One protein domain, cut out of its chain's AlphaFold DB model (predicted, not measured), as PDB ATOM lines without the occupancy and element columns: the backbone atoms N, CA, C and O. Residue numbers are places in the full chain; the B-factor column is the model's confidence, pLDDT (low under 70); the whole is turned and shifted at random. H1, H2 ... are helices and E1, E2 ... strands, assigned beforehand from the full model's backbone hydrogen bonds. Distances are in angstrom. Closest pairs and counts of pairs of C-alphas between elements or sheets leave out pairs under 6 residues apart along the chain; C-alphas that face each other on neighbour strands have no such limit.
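What this domain is: This is residues 12 to 110 of the 124 residues of an uncharacterized protein of Salinibacterium sp (UniProt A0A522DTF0). A small body, a three-stranded sheet and a helical hairpin, sends out one long arm, residues 72 to 109 of H2. The 99 printed residues, mixed helices and strands, run E1, E2, E3, H1, H2; E1 - E2 - E3 is a meander, each strand antiparallel to the one before. The whole is extended: radius of gyration of the C-alphas 25.0 A, spans 84 by 26 by 25 A.

How they stand to each other: Start at E1, residues 12 to 15, in a hairpin with E2, residues 18 to 24; N 13 and O 20, 2.9 A apart, are within hydrogen-bond range. E2 and E3, residues 30 to 35, form another, N 31 and O 23 at 2.9 A. H1, residues 40 to 52, touches H2, residues 58 to 109, opposite ways at a shallow tilt of 31 degrees; closest are C-alphas Val 42 and Cys 64, 7.2 A.

Where its parts are: Find E1 beginning at C-alpha 12 (-4.235, 60.094, 59.897). H2 runs 76.8 A to C-alpha 109 (7.307, 125.146, 32.789).

The domain as a whole: The printed part has no cut; residues 12 to 56 are under pLDDT 70.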
ATOM      1  N   ILE A  12      -5.061  59.393  60.875       56.72
ATOM      2  CA  ILE A  12      -4.235  60.094  59.897       56.72
ATOM      3  C   ILE A  12      -4.945  60.056  58.548       56.72
ATOM      4  O   ILE A  12      -5.268  58.979  58.046       56.72
ATOM      5  N   GLN A  13      -5.162  61.223  57.947       56.41
ATOM      6  CA  GLN A  13      -5.722  61.354  56.605       56.41
ATOM      7  C   GLN A  13      -4.740  62.085  55.688       56.41
ATOM      8  O   GLN A  13      -4.136  63.085  56.063       56.41
ATOM      9  N   ILE A  14      -4.583  61.576  54.464       51.44
ATOM     10  CA  ILE A  14      -3.764  62.200  53.422       51.44
ATOM     11  C   ILE A  14      -4.689  62.538  52.253       51.44
ATOM     12  O   ILE A  14      -5.256  61.640  51.628       51.44
ATOM     13  N   ARG A  15      -4.856  63.830  51.954       59.78
ATOM     14  CA  ARG A  15      -5.621  64.320  50.795       59.78
ATOM     15  C   ARG A  15      -4.815  65.387  50.062       59.78
ATOM     16  O   ARG A  15      -4.394  66.365  50.663       59.78
ATOM     17  N   GLY A  16      -4.594  65.195  48.759       50.56
ATOM     18  CA  GLY A  16      -4.006  66.222  47.885       50.56
ATOM     19  C   GLY A  16      -2.583  66.679  48.246       50.56
ATOM     20  O   GLY A  16      -2.231  67.810  47.942       50.56
ATOM     21  N   GLY A  17      -1.777  65.838  48.907       52.81
ATOM     22  CA  GLY A  17      -0.434  66.210  49.385       52.81
ATOM     23  C   GLY A  17      -0.412  66.866  50.771       52.81
ATOM     24  O   GLY A  17       0.660  67.168  51.281       52.81
ATOM     25  N   GLN A  18      -1.573  67.031  51.405       51.06
ATOM     26  CA  GLN A  18      -1.707  67.513  52.773       51.06
ATOM     27  C   GLN A  18      -1.988  66.330  53.709       51.06
ATOM     28  O   GLN A  18      -2.851  65.494  53.423       51.06
ATOM     29  N   MET A  19      -1.241  66.246  54.812       56.81
ATOM     30  CA  MET A  19      -1.421  65.230  55.850       56.81
ATOM     31  C   MET A  19      -2.045  65.894  57.074       56.81
ATOM     32  O   MET A  19      -1.455  66.810  57.647       56.81
ATOM     33  N   SER A  20      -3.235  65.438  57.458       60.00
ATOM     34  CA  SER A  20      -3.889  65.829  58.701       60.00
ATOM     35  C   SER A  20      -3.779  64.691  59.709       60.00
ATOM     36  O   SER A  20      -4.112  63.535  59.427       60.00
ATOM     37  N   VAL A  21      -3.260  65.018  60.890       61.66
ATOM     38  CA  VAL A  21      -3.172  64.091  62.020       61.66
ATOM     39  C   VAL A  21      -4.105  64.594  63.107       61.66
ATOM     40  O   VAL A  21      -3.907  65.692  63.625       61.66
ATOM     41  N   LYS A  22      -5.105  63.778  63.444       62.31
ATOM     42  CA  LYS A  22      -5.992  63.984  64.589       62.31
ATOM     43  C   LYS A  22      -5.579  63.040  65.705       62.31
ATOM     44  O   LYS A  22      -5.594  61.820  65.516       62.31
ATOM     45  N   MET A  23      -5.217  63.591  66.860       59.19
ATOM     46  CA  MET A  23      -4.986  62.803  68.070       59.19
ATOM     47  C   MET A  23      -5.757  63.372  69.257       59.19
ATOM     48  O   MET A  23      -5.772  64.583  69.471       59.19
ATOM     49  N   THR A  24      -6.345  62.483  70.054       51.59
ATOM     50  CA  THR A  24      -6.952  62.821  71.343       51.59
ATOM     51  C   THR A  24      -5.953  62.475  72.443       51.59
ATOM     52  O   THR A  24      -5.676  61.302  72.692       51.59
ATOM     53  N   LEU A  25      -5.375  63.496  73.078       54.81
ATOM     54  CA  LEU A  25      -4.411  63.330  74.165       54.81
ATOM     55  C   LEU A  25      -5.087  62.859  75.471       54.81
ATOM     56  O   LEU A  25      -6.293  63.056  75.638       54.81
ATOM     57  N   PRO A  26      -4.324  62.329  76.454       42.94
ATOM     58  CA  PRO A  26      -4.846  61.827  77.737       42.94
ATOM     59  C   PRO A  26      -5.625  62.841  78.599       42.94
ATOM     60  O   PRO A  26      -6.219  62.456  79.600       42.94
ATOM     61  N   ALA A  27      -5.643  64.123  78.220       52.59
ATOM     62  CA  ALA A  27      -6.415  65.190  78.863       52.59
ATOM     63  C   ALA A  27      -7.675  65.610  78.072       52.59
ATOM     64  O   ALA A  27      -8.268  66.643  78.368       52.59
ATOM     65  N   GLY A  28      -8.062  64.860  77.032       54.91
ATOM     66  CA  GLY A  28      -9.164  65.226  76.131       54.91
ATOM     67  C   GLY A  28      -8.821  66.355  75.153       54.91
ATOM     68  O   GLY A  28      -9.687  66.839  74.437       54.91
ATOM     69  N   THR A  29      -7.559  66.788  75.114       46.69
ATOM     70  CA  THR A  29      -7.080  67.794  74.165       46.69
ATOM     71  C   THR A  29      -6.948  67.166  72.781       46.69
ATOM     72  O   THR A  29      -6.138  66.256  72.589       46.69
ATOM     73  N   GLU A  30      -7.737  67.646  71.822       49.19
ATOM     74  CA  GLU A  30      -7.583  67.289  70.413       49.19
ATOM     75  C   GLU A  30      -6.483  68.142  69.782       49.19
ATOM     76  O   GLU A  30      -6.532  69.373  69.788       49.19
ATOM     77  N   LEU A  31      -5.456  67.473  69.265       47.19
ATOM     78  CA  LEU A  31      -4.415  68.088  68.452       47.19
ATOM     79  C   LEU A  31      -4.711  67.774  66.990       47.19
ATOM     80  O   LEU A  31      -4.572  66.630  66.552       47.19
ATOM     81  N   GLU A  32      -5.105  68.810  66.258       54.03
ATOM     82  CA  GLU A  32      -5.196  68.817  64.803       54.03
ATOM     83  C   GLU A  32      -3.928  69.445  64.233       54.03
ATOM     84  O   GLU A  32      -3.728  70.658  64.274       54.03
ATOM     85  N   LEU A  33      -3.036  68.593  63.732       54.69
ATOM     86  CA  LEU A  33      -1.854  69.037  63.007       54.69
ATOM     87  C   LEU A  33      -2.169  68.979  61.516       54.69
ATOM     88  O   LEU A  33      -1.997  67.947  60.867       54.69
ATOM     89  N   GLU A  34      -2.647  70.099  60.985       48.97
ATOM     90  CA  GLU A  34      -2.724  70.343  59.549       48.97
ATOM     91  C   GLU A  34      -1.444  71.061  59.125       48.97
ATOM     92  O   GLU A  34      -1.332  72.280  59.233       48.97
ATOM     93  N   SER A  35      -0.439  70.304  58.682       49.09
ATOM     94  CA  SER A  35       0.762  70.906  58.102       49.09
ATOM     95  C   SER A  35       0.934  70.446  56.657       49.09
ATOM     96  O   SER A  35       1.016  69.242  56.407       49.09
ATOM     97  N   PRO A  36       1.060  71.376  55.694       50.28
ATOM     98  CA  PRO A  36       1.466  71.044  54.329       50.28
ATOM     99  C   PRO A  36       2.924  70.562  54.253       50.28
ATOM    100  O   PRO A  36       3.374  70.118  53.203       50.28
ATOM    101  N   VAL A  37       3.677  70.646  55.357       50.88
ATOM    102  CA  VAL A  37       5.096  70.296  55.431       50.88
ATOM    103  C   VAL A  37       5.330  69.459  56.685       50.88
ATOM    104  O   VAL A  37       5.924  69.906  57.662       50.88
ATOM    105  N   ILE A  38       4.830  68.225  56.692       55.75
ATOM    106  CA  ILE A  38       5.456  67.202  57.528       55.75
ATOM    107  C   ILE A  38       6.682  66.743  56.736       55.75
ATOM    108  O   ILE A  38       6.527  66.155  55.669       55.75
ATOM    109  N   ASN A  39       7.883  67.082  57.215       60.69
ATOM    110  CA  ASN A  39       9.159  66.686  56.610       60.69
ATOM    111  C   ASN A  39       9.188  65.169  56.342       60.69
ATOM    112  O   ASN A  39       8.662  64.389  57.144       60.69
ATOM    113  N   ASP A  40       9.813  64.754  55.237       61.16
ATOM    114  CA  ASP A  40       9.963  63.356  54.819       61.16
ATOM    115  C   ASP A  40      10.425  62.443  55.961       61.16
ATOM    116  O   ASP A  40       9.953  61.313  56.067       61.16
ATOM    117  N   GLY A  41      11.280  62.931  56.866       61.50
ATOM    118  CA  GLY A  41      11.716  62.169  58.041       61.50
ATOM    119  C   GLY A  41      10.569  61.792  58.990       61.50
ATOM    120  O   GLY A  41      10.448  60.637  59.400       61.50
ATOM    121  N   VAL A  42       9.678  62.740  59.288       62.00
ATOM    122  CA  VAL A  42       8.499  62.515  60.142       62.00
ATOM    123  C   VAL A  42       7.476  61.637  59.411       62.00
ATOM    124  O   VAL A  42       6.887  60.746  60.021       62.00
ATOM    125  N   GLN A  43       7.327  61.796  58.090       65.38
ATOM    126  CA  GLN A  43       6.471  60.920  57.282       65.38
ATOM    127  C   GLN A  43       6.979  59.474  57.232       65.38
ATOM    128  O   GLN A  43       6.189  58.539  57.357       65.38
ATOM    129  N   GLN A  44       8.285  59.267  57.041       64.81
ATOM    130  CA  GLN A  44       8.887  57.933  57.018       64.81
ATOM    131  C   GLN A  44       8.777  57.248  58.378       64.81
ATOM    132  O   GLN A  44       8.448  56.062  58.444       64.81
ATOM    133  N   TYR A  45       8.991  57.997  59.460       65.31
ATOM    134  CA  TYR A  45       8.805  57.482  60.809       65.31
ATOM    135  C   TYR A  45       7.341  57.083  61.055       65.31
ATOM    136  O   TYR A  45       7.081  55.964  61.497       65.31
ATOM    137  N   LEU A  46       6.373  57.929  60.677       65.94
ATOM    138  CA  LEU A  46       4.945  57.605  60.771       65.94
ATOM    139  C   LEU A  46       4.581  56.366  59.946       65.94
ATOM    140  O   LEU A  46       3.939  55.460  60.469       65.94
ATOM    141  N   LYS A  47       5.040  56.261  58.692       64.62
ATOM    142  CA  LYS A  47       4.824  55.066  57.854       64.62
ATOM    143  C   LYS A  47       5.365  53.794  58.511       64.62
ATOM    144  O   LYS A  47       4.715  52.755  58.435       64.62
ATOM    145  N   LYS A  48       6.526  53.869  59.167       65.94
ATOM    146  CA  LYS A  48       7.131  52.733  59.875       65.94
ATOM    147  C   LYS A  48       6.310  52.320  61.099       65.94
ATOM    148  O   LYS A  48       6.038  51.134  61.251       65.94
ATOM    149  N   VAL A  49       5.903  53.277  61.932       60.12
ATOM    150  CA  VAL A  49       5.109  53.018  63.145       60.12
ATOM    151  C   VAL A  49       3.719  52.483  62.788       60.12
ATOM    152  O   VAL A  49       3.293  51.476  63.349       60.12
ATOM    153  N   ILE A  50       3.060  53.068  61.780       62.38
ATOM    154  CA  ILE A  50       1.764  52.604  61.254       62.38
ATOM    155  C   ILE A  50       1.885  51.193  60.671       62.38
ATOM    156  O   ILE A  50       1.069  50.329  60.976       62.38
ATOM    157  N   GLY A  51       2.918  50.934  59.862       56.94
ATOM    158  CA  GLY A  51       3.137  49.624  59.244       56.94
ATOM    159  C   GLY A  51       3.454  48.506  60.241       56.94
ATOM    160  O   GLY A  51       3.313  47.336  59.899       56.94
ATOM    161  N   ARG A  52       3.875  48.853  61.464       58.22
ATOM    162  CA  ARG A  52       4.221  47.901  62.531       58.22
ATOM    163  C   ARG A  52       3.208  47.848  63.677       58.22
ATOM    164  O   ARG A  52       3.319  46.960  64.514       58.22
ATOM    165  N   GLY A  53       2.236  48.764  63.718       49.44
ATOM    166  CA  GLY A  53       1.285  48.879  64.829       49.44
ATOM    167  C   GLY A  53       1.942  49.268  66.160       49.44
ATOM    168  O   GLY A  53       1.443  48.902  67.220       49.44
ATOM    169  N   GLU A  54       3.082  49.963  66.113       60.31
ATOM    170  CA  GLU A  54       3.837  50.381  67.300       60.31
ATOM    171  C   GLU A  54       3.187  51.618  67.955       60.31
ATOM    172  O   GLU A  54       2.561  52.444  67.289       60.31
ATOM    173  N   ALA A  55       3.324  51.761  69.277       55.94
ATOM    174  CA  ALA A  55       2.882  52.965  69.978       55.94
ATOM    175  C   ALA A  55       3.803  54.148  69.635       55.94
ATOM    176  O   ALA A  55       5.018  53.982  69.519       55.94
ATOM    177  N   LEU A  56       3.232  55.348  69.505       66.81
ATOM    178  CA  LEU A  56       4.010  56.571  69.311       66.81
ATOM    179  C   LEU A  56       4.974  56.773  70.484       66.81
ATOM    180  O   LEU A  56       4.549  56.883  71.635       66.81
ATOM    181  N   THR A  57       6.272  56.806  70.186       71.31
ATOM    182  CA  THR A  57       7.311  56.856  71.213       71.31
ATOM    183  C   THR A  57       7.632  58.303  71.623       71.31
ATOM    184  O   THR A  57       7.375  59.241  70.856       71.31
ATOM    185  N   PRO A  58       8.211  58.535  72.816       65.94
ATOM    186  CA  PRO A  58       8.677  59.861  73.235       65.94
ATOM    187  C   PRO A  58       9.634  60.517  72.226       65.94
ATOM    188  O   PRO A  58       9.605  61.734  72.042       65.94
ATOM    189  N   GLU A  59      10.431  59.713  71.520       67.44
ATOM    190  CA  GLU A  59      11.355  60.164  70.477       67.44
ATOM    191  C   GLU A  59      10.613  60.786  69.285       67.44
ATOM    192  O   GLU A  59      11.086  61.763  68.705       67.44
ATOM    193  N   PHE A  60       9.418  60.288  68.945       68.88
ATOM    194  CA  PHE A  60       8.580  60.904  67.916       68.88
ATOM    195  C   PHE A  60       8.034  62.265  68.343       68.88
ATOM    196  O   PHE A  60       8.013  63.211  67.553       68.88
ATOM    197  N   ALA A  61       7.595  62.376  69.598       65.06
ATOM    198  CA  ALA A  61       7.109  63.636  70.146       65.06
ATOM    199  C   ALA A  61       8.225  64.694  70.191       65.06
ATOM    200  O   ALA A  61       7.965  65.878  69.971       65.06
ATOM    201  N   GLU A  62       9.464  64.275  70.449       64.50
ATOM    202  CA  GLU A  62      10.642  65.137  70.364       64.50
ATOM    203  C   GLU A  62      10.944  65.540  68.911       64.50
ATOM    204  O   GLU A  62      11.101  66.728  68.634       64.50
ATOM    205  N   ALA A  63      10.913  64.600  67.959       64.06
ATOM    206  CA  ALA A  63      11.108  64.895  66.537       64.06
ATOM    207  C   ALA A  63      10.061  65.887  65.990       64.06
ATOM    208  O   ALA A  63      10.405  66.833  65.283       64.06
ATOM    209  N   CYS A  64       8.788  65.732  66.370       64.31
ATOM    210  CA  CYS A  64       7.728  66.674  65.998       64.31
ATOM    211  C   CYS A  64       7.950  68.061  66.609       64.31
ATOM    212  O   CYS A  64       7.735  69.070  65.937       64.31
ATOM    213  N   ARG A  65       8.404  68.134  67.870       67.12
ATOM    214  CA  ARG A  65       8.748  69.410  68.514       67.12
ATOM    215  C   ARG A  65       9.905  70.103  67.799       67.12
ATOM    216  O   ARG A  65       9.806  71.299  67.530       67.12
ATOM    217  N   GLN A  66      10.957  69.370  67.446       67.25
ATOM    218  CA  GLN A  66      12.100  69.910  66.703       67.25
ATOM    219  C   GLN A  66      11.692  70.422  65.319       67.25
ATOM    220  O   GLN A  66      12.052  71.541  64.952       67.25
ATOM    221  N   GLU A  67      10.884  69.660  64.578       71.69
ATOM    222  CA  GLU A  67      10.394  70.080  63.262       71.69
ATOM    223  C   GLU A  67       9.490  71.319  63.366       71.69
ATOM    224  O   GLU A  67       9.601  72.238  62.555       71.69
ATOM    225  N   LEU A  68       8.653  71.408  64.405       69.12
ATOM    226  CA  LEU A  68       7.810  72.577  64.660       69.12
ATOM    227  C   LEU A  68       8.643  73.823  64.997       69.12
ATOM    228  O   LEU A  68       8.344  74.915  64.512       69.12
ATOM    229  N   VAL A  69       9.719  73.678  65.775       68.81
ATOM    230  CA  VAL A  69      10.675  74.769  66.025       68.81
ATOM    231  C   VAL A  69      11.356  75.196  64.723       68.81
ATOM    232  O   VAL A  69      11.373  76.386  64.406       68.81
ATOM    233  N   ALA A  70      11.847  74.246  63.925       71.31
ATOM    234  CA  ALA A  70      12.476  74.532  62.637       71.31
ATOM    235  C   ALA A  70      11.509  75.219  61.657       71.31
ATOM    236  O   ALA A  70      11.902  76.118  60.908       71.31
ATOM    237  N   LEU A  71      10.234  74.828  61.658       73.44
ATOM    238  CA  LEU A  71       9.198  75.462  60.850       73.44
ATOM    239  C   LEU A  71       8.918  76.895  61.317       73.44
ATOM    240  O   LEU A  71       8.848  77.792  60.481       73.44
ATOM    241  N   ARG A  72       8.842  77.143  62.632       70.88
ATOM    242  CA  ARG A  72       8.678  78.500  63.186       70.88
ATOM    243  C   ARG A  72       9.832  79.422  62.806       70.88
ATOM    244  O   ARG A  72       9.587  80.565  62.437       70.88
ATOM    245  N   VAL A  73      11.069  78.925  62.848       76.44
ATOM    246  CA  VAL A  73      12.254  79.693  62.429       76.44
ATOM    247  C   VAL A  73      12.189  80.019  60.937       76.44
ATOM    248  O   VAL A  73      12.339  81.179  60.559       76.44
ATOM    249  N   ARG A  74      11.897  79.028  60.083       76.19
ATOM    250  CA  ARG A  74      11.728  79.249  58.637       76.19
ATOM    251  C   ARG A  74      10.616  80.257  58.339       76.19
ATOM    252  O   ARG A  74      10.794  81.116  57.480       76.19
ATOM    253  N   HIS A  75       9.502  80.174  59.062       72.50
ATOM    254  CA  HIS A  75       8.384  81.100  58.922       72.50
ATOM    255  C   HIS A  75       8.774  82.527  59.320       72.50
ATOM    256  O   HIS A  75       8.495  83.457  58.573       72.50
ATOM    257  N   ALA A  76       9.475  82.710  60.444       73.94
ATOM    258  CA  ALA A  76       9.962  84.023  60.866       73.94
ATOM    259  C   ALA A  76      10.887  84.657  59.811       73.94
ATOM    260  O   ALA A  76      10.663  85.792  59.402       73.94
ATOM    261  N   ILE A  77      11.845  83.887  59.280       81.94
ATOM    262  CA  ILE A  77      12.742  84.342  58.203       81.94
ATOM    263  C   ILE A  77      11.948  84.740  56.950       81.94
ATOM    264  O   ILE A  77      12.258  85.740  56.297       81.94
ATOM    265  N   ALA A  78      10.924  83.962  56.591       77.31
ATOM    266  CA  ALA A  78      10.067  84.277  55.454       77.31
ATOM    267  C   ALA A  78       9.279  85.579  55.679       77.31
ATOM    268  O   ALA A  78       9.240  86.416  54.777       77.31
ATOM    269  N   CYS A  79       8.717  85.784  56.874       84.75
ATOM    270  CA  CYS A  79       8.030  87.022  57.243       84.75
ATOM    271  C   CYS A  79       8.961  88.238  57.165       84.75
ATOM    272  O   CYS A  79       8.603  89.226  56.529       84.75
ATOM    273  N   ASP A  80      10.173  88.150  57.717       86.31
ATOM    274  CA  ASP A  80      11.154  89.241  57.657       86.31
ATOM    275  C   ASP A  80      11.511  89.602  56.210       86.31
ATOM    276  O   ASP A  80      11.616  90.777  55.844       86.31
ATOM    277  N   LYS A  81      11.644  88.590  55.345       87.56
ATOM    278  CA  LYS A  81      11.892  88.801  53.916       87.56
ATOM    279  C   LYS A  81      10.720  89.506  53.233       87.56
ATOM    280  O   LYS A  81      10.961  90.396  52.417       87.56
ATOM    281  N   VAL A  82       9.481  89.121  53.546       91.44
ATOM    282  CA  VAL A  82       8.272  89.763  53.003       91.44
ATOM    283  C   VAL A  82       8.210  91.225  53.432       91.44
ATOM    284  O   VAL A  82       8.123  92.089  52.564       91.44
ATOM    285  N   LEU A  83       8.390  91.519  54.722       90.38
ATOM    286  CA  LEU A  83       8.427  92.894  55.236       90.38
ATOM    287  C   LEU A  83       9.520  93.731  54.551       90.38
ATOM    288  O   LEU A  83       9.306  94.884  54.168       90.38
ATOM    289  N   GLY A  84      10.697  93.139  54.330       91.88
ATOM    290  CA  GLY A  84      11.780  93.785  53.592       91.88
ATOM    291  C   GLY A  84      11.427  94.094  52.132       91.88
ATOM    292  O   GLY A  84      11.834  95.133  51.608       91.88
ATOM    293  N   LEU A  85      10.676  93.218  51.459       92.06
ATOM    294  CA  LEU A  85      10.196  93.447  50.091       92.06
ATOM    295  C   LEU A  85       9.098  94.513  50.044       92.06
ATOM    296  O   LEU A  85       9.148  95.381  49.175       92.06
ATOM    297  N   GLU A  86       8.159  94.499  50.987       93.12
ATOM    298  CA  GLU A  86       7.101  95.509  51.097       93.12
ATOM    299  C   GLU A  86       7.683  96.913  51.261       93.12
ATOM    300  O   GLU A  86       7.272  97.838  50.556       93.12
ATOM    301  N   LYS A  87       8.716  97.063  52.100       94.06
ATOM    302  CA  LYS A  87       9.431  98.334  52.248       94.06
ATOM    303  C   LYS A  87      10.056  98.803  50.931       94.06
ATOM    304  O   LYS A  87       9.871  99.950  50.541       94.06
ATOM    305  N   LYS A  88      10.741  97.912  50.204       94.25
ATOM    306  CA  LYS A  88      11.332  98.244  48.892       94.25
ATOM    307  C   LYS A  88      10.276  98.673  47.875       94.25
ATOM    308  O   LYS A  88      10.532  99.569  47.076       94.25
ATOM    309  N   ILE A  89       9.103  98.039  47.895       95.88
ATOM    310  CA  ILE A  89       7.979  98.414  47.031       95.88
ATOM    311  C   ILE A  89       7.458  99.804  47.407       95.88
ATOM    312  O   ILE A  89       7.213 100.611  46.513       95.88
ATOM    313  N   ALA A  90       7.308 100.104  48.699       94.75
ATOM    314  CA  ALA A  90       6.888 101.426  49.160       94.75
ATOM    315  C   ALA A  90       7.878 102.522  48.730       94.75
ATOM    316  O   ALA A  90       7.461 103.532  48.160       94.75
ATOM    317  N   ASP A  91       9.180 102.286  48.902       94.19
ATOM    318  CA  ASP A  91      10.233 103.215  48.472       94.19
ATOM    319  C   ASP A  91      10.214 103.427  46.947       94.19
ATOM    320  O   ASP A  91      10.325 104.555  46.460       94.19
ATOM    321  N   ALA A  92      10.027 102.352  46.172       94.69
ATOM    322  CA  ALA A  92       9.915 102.434  44.719       94.69
ATOM    323  C   ALA A  92       8.686 103.247  44.282       94.69
ATOM    324  O   ALA A  92       8.807 104.089  43.394       94.69
ATOM    325  N   LYS A  93       7.530 103.048  44.930       95.50
ATOM    326  CA  LYS A  93       6.311 103.831  44.668       95.50
ATOM    327  C   LYS A  93       6.524 105.316  44.947       95.50
ATOM    328  O   LYS A  93       6.245 106.132  44.077       95.50
ATOM    329  N   ALA A  94       7.098 105.659  46.100       95.00
ATOM    330  CA  ALA A  94       7.395 107.049  46.445       95.00
ATOM    331  C   ALA A  94       8.337 107.710  45.422       95.00
ATOM    332  O   ALA A  94       8.164 108.873  45.055       95.00
ATOM    333  N   ARG A  95       9.320 106.956  44.915       94.88
ATOM    334  CA  ARG A  95      10.238 107.447  43.883       94.88
ATOM    335  C   ARG A  95       9.548 107.667  42.538       94.88
ATOM    336  O   ARG A  95       9.829 108.671  41.892       94.88
ATOM    337  N   VAL A  96       8.652 106.768  42.131       95.94
ATOM    338  CA  VAL A  96       7.833 106.946  40.923       95.94
ATOM    339  C   VAL A  96       6.955 108.190  41.052       95.94
ATOM    340  O   VAL A  96       7.015 109.046  40.179       95.94
ATOM    341  N   GLU A  97       6.244 108.360  42.168       93.94
ATOM    342  CA  GLU A  97       5.405 109.544  42.398       93.94
ATOM    343  C   GLU A  97       6.210 110.853  42.353       93.94
ATOM    344  O   GLU A  97       5.750 111.863  41.817       93.94
ATOM    345  N   SER A  98       7.429 110.857  42.898       94.50
ATOM    346  CA  SER A  98       8.318 112.022  42.824       94.50
ATOM    347  C   SER A  98       8.706 112.354  41.383       94.50
ATOM    348  O   SER A  98       8.682 113.523  41.002       94.50
ATOM    349  N   LEU A  99       9.052 111.342  40.583       94.31
ATOM    350  CA  LEU A  99       9.406 111.521  39.173       94.31
ATOM    351  C   LEU A  99       8.203 111.984  38.346       94.31
ATOM    352  O   LEU A  99       8.342 112.860  37.498       94.31
ATOM    353  N   GLU A 100       7.010 111.457  38.615       95.19
ATOM    354  CA  GLU A 100       5.776 111.901  37.962       95.19
ATOM    355  C   GLU A 100       5.496 113.384  38.233       95.19
ATOM    356  O   GLU A 100       5.158 114.129  37.309       95.19
ATOM    357  N   ARG A 101       5.700 113.846  39.474       90.25
ATOM    358  CA  ARG A 101       5.584 115.272  39.824       90.25
ATOM    359  C   ARG A 101       6.639 116.124  39.128       90.25
ATOM    360  O   ARG A 101       6.321 117.219  38.670       90.25
ATOM    361  N   GLU A 102       7.872 115.641  39.030       92.50
ATOM    362  CA  GLU A 102       8.943 116.346  38.324       92.50
ATOM    363  C   GLU A 102       8.625 116.503  36.831       92.50
ATOM    364  O   GLU A 102       8.705 117.610  36.300       92.50
ATOM    365  N   ILE A 103       8.161 115.437  36.174       89.62
ATOM    366  CA  ILE A 103       7.732 115.472  34.769       89.62
ATOM    367  C   ILE A 103       6.546 116.424  34.584       89.62
ATOM    368  O   ILE A 103       6.521 117.206  33.633       89.62
ATOM    369  N   ALA A 104       5.560 116.387  35.484       89.06
ATOM    370  CA  ALA A 104       4.422 117.302  35.437       89.06
ATOM    371  C   ALA A 104       4.863 118.770  35.580       89.06
ATOM    372  O   ALA A 104       4.375 119.630  34.847       89.06
ATOM    373  N   ASN A 105       5.823 119.050  36.465       86.56
ATOM    374  CA  ASN A 105       6.398 120.383  36.625       86.56
ATOM    375  C   ASN A 105       7.162 120.828  35.375       86.56
ATOM    376  O   ASN A 105       6.922 121.935  34.907       86.56
ATOM    377  N   GLN A 106       8.003 119.967  34.794       85.81
ATOM    378  CA  GLN A 106       8.725 120.265  33.551       85.81
ATOM    379  C   GLN A 106       7.769 120.576  32.396       85.81
ATOM    380  O   GLN A 106       7.994 121.525  31.651       85.81
ATOM    381  N   ARG A 107       6.667 119.823  32.273       81.06
ATOM    382  CA  ARG A 107       5.616 120.092  31.278       81.06
ATOM    383  C   ARG A 107       4.925 121.432  31.505       81.06
ATOM    384  O   ARG A 107       4.625 122.114  30.538       81.06
ATOM    385  N   ARG A 108       4.688 121.810  32.763       75.88
ATOM    386  CA  ARG A 108       4.073 123.095  33.118       75.88
ATOM    387  C   ARG A 108       5.003 124.279  32.853       75.88
ATOM    388  O   ARG A 108       4.540 125.335  32.459       75.88
ATOM    389  N   THR A 109       6.302 124.113  33.085       72.19
ATOM    390  CA  THR A 109       7.307 125.146  32.789       72.19
ATOM    391  C   THR A 109       7.678 125.212  31.311       72.19
ATOM    392  O   THR A 109       8.287 126.186  30.893       72.19
ATOM    393  N   ALA A 110       7.322 124.196  30.525       65.06
ATOM    394  CA  ALA A 110       7.502 124.150  29.077       65.06
ATOM    395  C   ALA A 110       6.273 124.688  28.316       65.06
ATOM    396  O   ALA A 110       5.998 124.228  27.204       65.06
TER     397      ALA A 110